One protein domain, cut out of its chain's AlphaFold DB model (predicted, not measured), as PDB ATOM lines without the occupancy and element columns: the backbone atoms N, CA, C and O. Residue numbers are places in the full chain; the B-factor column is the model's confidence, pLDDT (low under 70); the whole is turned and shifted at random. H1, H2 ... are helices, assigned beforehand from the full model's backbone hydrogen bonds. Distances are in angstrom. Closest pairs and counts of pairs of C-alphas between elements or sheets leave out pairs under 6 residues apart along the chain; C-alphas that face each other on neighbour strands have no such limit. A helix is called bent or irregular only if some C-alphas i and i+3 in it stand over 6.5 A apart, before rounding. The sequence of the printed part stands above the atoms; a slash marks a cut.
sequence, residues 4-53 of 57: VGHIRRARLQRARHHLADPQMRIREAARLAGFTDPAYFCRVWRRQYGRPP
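This is residues 4 to 53 of the 57 residues of the protein "Helix-turn-helix domain-containing protein" of Planctomycetes bacterium (UniProt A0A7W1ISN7). What would one see first in this model? A long helix, H1, has a short helix, H2, packed at a steep angle on its residues 14 to 19, while a third helix, H3, runs crosswise to both of them, and the centres of the three make a triangle. After H3 the last residues, 50 to 53, fold back. What is it made of, and how large is it? The printed part has 50 residues with three named helices, in the order H1, H2, H3, and no named strand, and its class is all helix. It is compact, with a radius of gyration of the C-alphas of 9.7 A, and its C-alphas span 29 by 20 by 17 A.

Where does the first helix run? H1 holds residues 4 to 19, from C-alpha 4 at (-28.901, -3.596, 27.385) to C-alpha 19 at (-41.421, -21.460, 21.467), and is 22.6 A long from first to last C-alpha. Which helices follow? H2 holds residues 26 to 32, 10.0 A from first to last C-alpha. H3 holds residues 38 to 49, 15.9 A long, and ends with C-alpha 49 at (-45.067, -8.464, 22.113).

How do H1 and H2 meet? H1 touches H2 with residues 14 to 19 alone, and the closest C-alphas, those of Ala 15 and Ala 29, are 5.0 A apart. Their lines stand at a steep tilt of 58 degrees, and they run opposite ways. How does H3 stand to H2? They only just touch, with 3 pairs of C-alphas within 8 A, and H3 does so with residues 38 to 41 alone; the closest C-alphas are those of Arg 27 and Pro 38, 6.3 A apart. Their lines are about perpendicular, at 85 degrees. And how does H3 stand to H1? They are close but not clearly touching, with the closest C-alphas, those of Leu 12 and Trp 45, 6.8 A apart, and their lines are about perpendicular, at 84 degrees. What do the backbones show? In H1, H2 and H3 every O i to N i+4 pair is within hydrogen-bond range, and no helix is bent.

How far does the printed part reach? The two C-alphas farthest apart are those of Val 4 and Gln 23, at 29.9 A, and the first and last printed C-alphas, of Val 4 and Pro 53, are 20.8 A apart. Is there a cut or a long link? The printed part has no cut; the link from H1 to H2 is short, with 6 residues, and that from H2 to H3 is tight, with 5. How confident is the model? The mean pLDDT of the printed part is 95.0, and no printed residue is under 70.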
ATOM      1  N   VAL A   4     -28.042  -2.733  26.554       92.06
ATOM      2  CA  VAL A   4     -28.901  -3.596  27.385       92.06
ATOM      3  C   VAL A   4     -30.261  -3.856  26.723       92.06
ATOM      4  O   VAL A   4     -30.759  -4.984  26.733       92.06
ATOM      5  N   GLY A   5     -30.872  -2.832  26.119       93.25
ATOM      6  CA  GLY A   5     -32.135  -2.967  25.393       93.25
ATOM      7  C   GLY A   5     -32.010  -3.816  24.126       93.25
ATOM      8  O   GLY A   5     -32.934  -4.567  23.803       93.25
ATOM      9  N   HIS A   6     -30.873  -3.727  23.433       94.94
ATOM     10  CA  HIS A   6     -30.553  -4.568  22.281       94.94
ATOM     11  C   HIS A   6     -30.412  -6.041  22.687       94.94
ATOM     12  O   HIS A   6     -31.134  -6.897  22.174       94.94
ATOM     13  N   ILE A   7     -29.582  -6.329  23.699       95.44
ATOM     14  CA  ILE A   7     -29.378  -7.687  24.228       95.44
ATOM     15  C   ILE A   7     -30.712  -8.302  24.659       95.44
ATOM     16  O   ILE A   7     -31.011  -9.445  24.316       95.44
ATOM     17  N   ARG A   8     -31.552  -7.547  25.379       95.38
ATOM     18  CA  ARG A   8     -32.864  -8.040  25.814       95.38
ATOM     19  C   ARG A   8     -33.753  -8.433  24.634       95.38
ATOM     20  O   ARG A   8     -34.406  -9.471  24.702       95.38
ATOM     21  N   ARG A   9     -33.782  -7.635  23.562       95.25
ATOM     22  CA  ARG A   9     -34.550  -7.965  22.351       95.25
ATOM     23  C   ARG A   9     -34.013  -9.208  21.651       95.25
ATOM     24  O   ARG A   9     -34.811 -10.072  21.305       95.25
ATOM     25  N   ALA A  10     -32.694  -9.346  21.536       96.75
ATOM     26  CA  ALA A  10     -32.075 -10.542  20.969       96.75
ATOM     27  C   ALA A  10     -32.423 -11.811  21.774       96.75
ATOM     28  O   ALA A  10     -32.782 -12.840  21.200       96.75
ATOM     29  N   ARG A  11     -32.405 -11.735  23.114       96.94
ATOM     30  CA  ARG A  11     -32.844 -12.842  23.983       96.94
ATOM     31  C   ARG A  11     -34.320 -13.189  23.765       96.94
ATOM     32  O   ARG A  11     -34.659 -14.358  23.625       96.94
ATOM     33  N   LEU A  12     -35.200 -12.189  23.685       96.81
ATOM     34  CA  LEU A  12     -36.627 -12.410  23.421       96.81
ATOM     35  C   LEU A  12     -36.875 -13.090  22.067       96.81
ATOM     36  O   LEU A  12     -37.663 -14.030  21.996       96.81
ATOM     37  N   GLN A  13     -36.155 -12.682  21.018       96.44
ATOM     38  CA  GLN A  13     -36.234 -13.336  19.709       96.44
ATOM     39  C   GLN A  13     -35.779 -14.800  19.759       96.44
ATOM     40  O   GLN A  13     -36.461 -15.660  19.202       96.44
ATOM     41  N   ARG A  14     -34.695 -15.113  20.482       96.81
ATOM     42  CA  ARG A  14     -34.270 -16.506  20.720       96.81
ATOM     43  C   ARG A  14     -35.337 -17.327  21.437       96.81
ATOM     44  O   ARG A  14     -35.656 -18.425  20.993       96.81
ATOM     45  N   ALA A  15     -35.929 -16.792  22.504       96.88
ATOM     46  CA  ALA A  15     -37.007 -17.483  23.213       96.88
ATOM     47  C   ALA A  15     -38.212 -17.750  22.295       96.88
ATOM     48  O   ALA A  15     -38.797 -18.825  22.366       96.88
ATOM     49  N   ARG A  16     -38.546 -16.815  21.397       95.50
ATOM     50  CA  ARG A  16     -39.609 -17.005  20.399       95.50
ATOM     51  C   ARG A  16     -39.297 -18.098  19.388       95.50
ATOM     52  O   ARG A  16     -40.188 -18.867  19.060       95.50
ATOM     53  N   HIS A  17     -38.049 -18.200  18.943       95.50
ATOM     54  CA  HIS A  17     -37.627 -19.300  18.082       95.50
ATOM     55  C   HIS A  17     -37.800 -20.662  18.774       95.50
ATOM     56  O   HIS A  17     -38.332 -21.584  18.173       95.50
ATOM     57  N   HIS A  18     -37.437 -20.774  20.056       94.75
ATOM     58  CA  HIS A  18     -37.661 -22.005  20.819       94.75
ATOM     59  C   HIS A  18     -39.147 -22.310  21.044       94.75
ATOM     60  O   HIS A  18     -39.536 -23.470  21.016       94.75
ATOM     61  N   LEU A  19     -39.978 -21.289  21.264       94.62
ATOM     62  CA  LEU A  19     -41.421 -21.460  21.467       94.62
ATOM     63  C   LEU A  19     -42.189 -21.866  20.207       94.62
ATOM     64  O   LEU A  19     -43.321 -22.310  20.344       94.62
ATOM     65  N   ALA A  20     -41.580 -21.764  19.021       93.06
ATOM     66  CA  ALA A  20     -42.157 -22.305  17.794       93.06
ATOM     67  C   ALA A  20     -42.254 -23.843  17.810       93.06
ATOM     68  O   ALA A  20     -43.010 -24.414  17.028       93.06
ATOM     69  N   ASP A  21     -41.501 -24.514  18.689       93.06
ATOM     70  CA  ASP A  21     -41.688 -25.934  18.970       93.06
ATOM     71  C   ASP A  21     -42.826 -26.120  20.001       93.06
ATOM     72  O   ASP A  21     -42.684 -25.725  21.167       93.06
ATOM     73  N   PRO A  22     -43.948 -26.768  19.633       88.69
ATOM     74  CA  PRO A  22     -45.070 -26.990  20.537       88.69
ATOM     75  C   PRO A  22     -44.730 -27.915  21.712       88.69
ATOM     76  O   PRO A  22     -45.473 -27.924  22.694       88.69
ATOM     77  N   GLN A  23     -43.623 -28.662  21.690       93.12
ATOM     78  CA  GLN A  23     -43.142 -29.447  22.833       93.12
ATOM     79  C   GLN A  23     -42.302 -28.611  23.809       93.12
ATOM     80  O   GLN A  23     -42.173 -28.965  24.987       93.12
ATOM     81  N   MET A  24     -41.807 -27.450  23.374       95.25
ATOM     82  CA  MET A  24     -41.004 -26.562  24.202       95.25
ATOM     83  C   MET A  24     -41.817 -26.018  25.379       95.25
ATOM     84  O   MET A  24     -42.949 -25.541  25.242       95.25
ATOM     85  N   ARG A  25     -41.229 -26.062  26.578       94.81
ATOM     86  CA  ARG A  25     -41.809 -25.444  27.777       94.81
ATOM     87  C   ARG A  25     -41.366 -23.989  27.857       94.81
ATOM     88  O   ARG A  25     -40.182 -23.700  27.733       94.81
ATOM     89  N   ILE A  26     -42.284 -23.084  28.199       94.25
ATOM     90  CA  ILE A  26     -42.000 -21.638  28.316       94.25
ATOM     91  C   ILE A  26     -40.812 -21.343  29.242       94.25
ATOM     92  O   ILE A  26     -39.964 -20.516  28.917       94.25
ATOM     93  N   ARG A  27     -40.724 -22.041  30.383       94.62
ATOM     94  CA  ARG A  27     -39.596 -21.900  31.318       94.62
ATOM     95  C   ARG A  27     -38.261 -22.311  30.692       94.62
ATOM     96  O   ARG A  27     -37.265 -21.641  30.937       94.62
ATOM     97  N   GLU A  28     -38.253 -23.360  29.875       95.31
ATOM     98  CA  GLU A  28     -37.033 -23.829  29.218       95.31
ATOM     99  C   GLU A  28     -36.630 -22.891  28.079       95.31
ATOM    100  O   GLU A  28     -35.477 -22.479  28.018       95.31
ATOM    101  N   ALA A  29     -37.588 -22.430  27.266       95.69
ATOM    102  CA  ALA A  29     -37.340 -21.414  26.242       95.69
ATOM    103  C   ALA A  29     -36.740 -20.126  26.833       95.69
ATOM    104  O   ALA A  29     -35.799 -19.561  26.276       95.69
ATOM    105  N   ALA A  30     -37.250 -19.675  27.985       96.06
ATOM    106  CA  ALA A  30     -36.704 -18.526  28.701       96.06
ATOM    107  C   ALA A  30     -35.258 -18.775  29.164       96.06
ATOM    108  O   ALA A  30     -34.392 -17.919  28.963       96.06
ATOM    109  N   ARG A  31     -34.983 -19.958  29.730       96.56
ATOM    110  CA  ARG A  31     -33.648 -20.353  30.198       96.56
ATOM    111  C   ARG A  31     -32.640 -20.422  29.051       96.56
ATOM    112  O   ARG A  31     -31.576 -19.816  29.148       96.56
ATOM    113  N   LEU A  32     -33.000 -21.079  27.948       95.88
ATOM    114  CA  LEU A  32     -32.182 -21.191  26.732       95.88
ATOM    115  C   LEU A  32     -31.903 -19.823  26.094       95.88
ATOM    116  O   LEU A  32     -30.822 -19.576  25.565       95.88
ATOM    117  N   ALA A  33     -32.848 -18.893  26.212       96.12
ATOM    118  CA  ALA A  33     -32.674 -17.510  25.788       96.12
ATOM    119  C   ALA A  33     -31.824 -16.650  26.744       96.12
ATOM    120  O   ALA A  33     -31.576 -15.479  26.448       96.12
ATOM    121  N   GLY A  34     -31.371 -17.186  27.880       96.00
ATOM    122  CA  GLY A  34     -30.543 -16.468  28.851       96.00
ATOM    123  C   GLY A  34     -31.334 -15.612  29.844       96.00
ATOM    124  O   GLY A  34     -30.812 -14.608  30.340       96.00
ATOM    125  N   PHE A  35     -32.591 -15.964  30.124       96.19
ATOM    126  CA  PHE A  35     -33.341 -15.430  31.262       96.19
ATOM    127  C   PHE A  35     -33.238 -16.382  32.453       96.19
ATOM    128  O   PHE A  35     -33.582 -17.556  32.355       96.19
ATOM    129  N   THR A  36     -32.789 -15.860  33.591       93.62
ATOM    130  CA  THR A  36     -32.701 -16.602  34.858       93.62
ATOM    131  C   THR A  36     -33.975 -16.490  35.696       93.62
ATOM    132  O   THR A  36     -34.283 -17.400  36.457       93.62
ATOM    133  N   ASP A  37     -34.738 -15.407  35.525       94.75
ATOM    134  CA  ASP A  37     -36.012 -15.164  36.210       94.75
ATOM    135  C   ASP A  37     -37.199 -15.298  35.222       94.75
ATOM    136  O   ASP A  37     -37.381 -14.436  34.347       94.75
ATOM    137  N   PRO A  38     -38.044 -16.340  35.364       91.06
ATOM    138  CA  PRO A  38     -39.243 -16.531  34.546       91.06
ATOM    139  C   PRO A  38     -40.292 -15.419  34.689       91.06
ATOM    140  O   PRO A  38     -40.975 -15.084  33.717       91.06
ATOM    141  N   ALA A  39     -40.444 -14.825  35.875       93.19
ATOM    142  CA  ALA A  39     -41.396 -13.741  36.105       93.19
ATOM    143  C   ALA A  39     -40.923 -12.454  35.420       93.19
ATOM    144  O   ALA A  39     -41.720 -11.741  34.799       93.19
ATOM    145  N   TYR A  40     -39.620 -12.165  35.472       95.19
ATOM    146  CA  TYR A  40     -39.027 -11.090  34.680       95.19
ATOM    147  C   TYR A  40     -39.204 -11.328  33.178       95.19
ATOM    148  O   TYR A  40     -39.684 -10.428  32.488       95.19
ATOM    149  N   PHE A  41     -38.908 -12.537  32.689       96.81
ATOM    150  CA  PHE A  41     -39.118 -12.921  31.291       96.81
ATOM    151  C   PHE A  41     -40.550 -12.639  30.825       96.81
ATOM    152  O   PHE A  41     -40.745 -11.914  29.853       96.81
ATOM    153  N   CYS A  42     -41.561 -13.118  31.556       95.38
ATOM    154  CA  CYS A  42     -42.964 -12.876  31.215       95.38
ATOM    155  C   CYS A  42     -43.315 -11.380  31.175       95.38
ATOM    156  O   CYS A  42     -44.065 -10.951  30.294       95.38
ATOM    157  N   ARG A  43     -42.773 -10.572  32.100       96.00
ATOM    158  CA  ARG A  43     -42.976  -9.113  32.114       96.00
ATOM    159  C   ARG A  43     -42.378  -8.447  30.877       96.00
ATOM    160  O   ARG A  43     -43.061  -7.665  30.217       96.00
ATOM    161  N   VAL A  44     -41.122  -8.750  30.543       96.12
ATOM    162  CA  VAL A  44     -40.461  -8.130  29.383       96.12
ATOM    163  C   VAL A  44     -41.013  -8.639  28.056       96.12
ATOM    164  O   VAL A  44     -41.095  -7.864  27.108       96.12
ATOM    165  N   TRP A  45     -41.454  -9.894  28.006       97.12
ATOM    166  CA  TRP A  45     -42.126 -10.470  26.851       97.12
ATOM    167  C   TRP A  45     -43.435  -9.742  26.561       97.12
ATOM    168  O   TRP A  45     -43.614  -9.237  25.456       97.12
ATOM    169  N   ARG A  46     -44.318  -9.604  27.563       96.19
ATOM    170  CA  ARG A  46     -45.572  -8.845  27.408       96.19
ATOM    171  C   ARG A  46     -45.317  -7.409  26.973       96.19
ATOM    172  O   ARG A  46     -46.015  -6.908  26.103       96.19
ATOM    173  N   ARG A  47     -44.292  -6.758  27.528       95.56
ATOM    174  CA  ARG A  47     -43.914  -5.398  27.120       95.56
ATOM    175  C   ARG A  47     -43.458  -5.322  25.656       95.56
ATOM    176  O   ARG A  47     -43.680  -4.299  25.023       95.56
ATOM    177  N   GLN A  48     -42.801  -6.361  25.139       95.25
ATOM    178  CA  GLN A  48     -42.263  -6.387  23.775       95.25
ATOM    179  C   GLN A  48     -43.289  -6.841  22.724       95.25
ATOM    180  O   GLN A  48     -43.258  -6.331  21.609       95.25
ATOM    181  N   TYR A  49     -44.157  -7.801  23.058       94.88
ATOM    182  CA  TYR A  49     -45.067  -8.464  22.113       94.88
ATOM    183  C   TYR A  49     -46.557  -8.219  22.402       94.88
ATOM    184  O   TYR A  49     -47.410  -8.698  21.662       94.88
ATOM    185  N   GLY A  50     -46.898  -7.515  23.483       96.44
ATOM    186  CA  GLY A  50     -48.279  -7.182  23.863       96.44
ATOM    187  C   GLY A  50     -49.084  -8.327  24.494       96.44
ATOM    188  O   GLY A  50     -50.130  -8.085  25.085       96.44
ATOM    189  N   ARG A  51     -48.594  -9.567  24.429       94.38
ATOM    190  CA  ARG A  51     -49.269 -10.784  24.916       94.38
ATOM    191  C   ARG A  51     -48.299 -11.686  25.683       94.38
ATOM    192  O   ARG A  51     -47.095 -11.477  25.567       94.38
ATOM    193  N   PRO A  52     -48.756 -12.623  26.534       94.00
ATOM    194  CA  PRO A  52     -47.858 -13.520  27.262       94.00
ATOM    195  C   PRO A  52     -47.193 -14.554  26.331       94.00
ATOM    196  O   PRO A  52     -47.760 -14.875  25.292       94.00
ATOM    197  N   PRO A  53     -46.046 -15.147  26.723       93.00
ATOM    198  CA  PRO A  53     -45.354 -16.160  25.914       93.00
ATOM    199  C   PRO A  53     -46.215 -17.382  25.584       93.00
ATOM    200  O   PRO A  53     -46.030 -18.007  24.552       93.00
TER     201      PRO A  53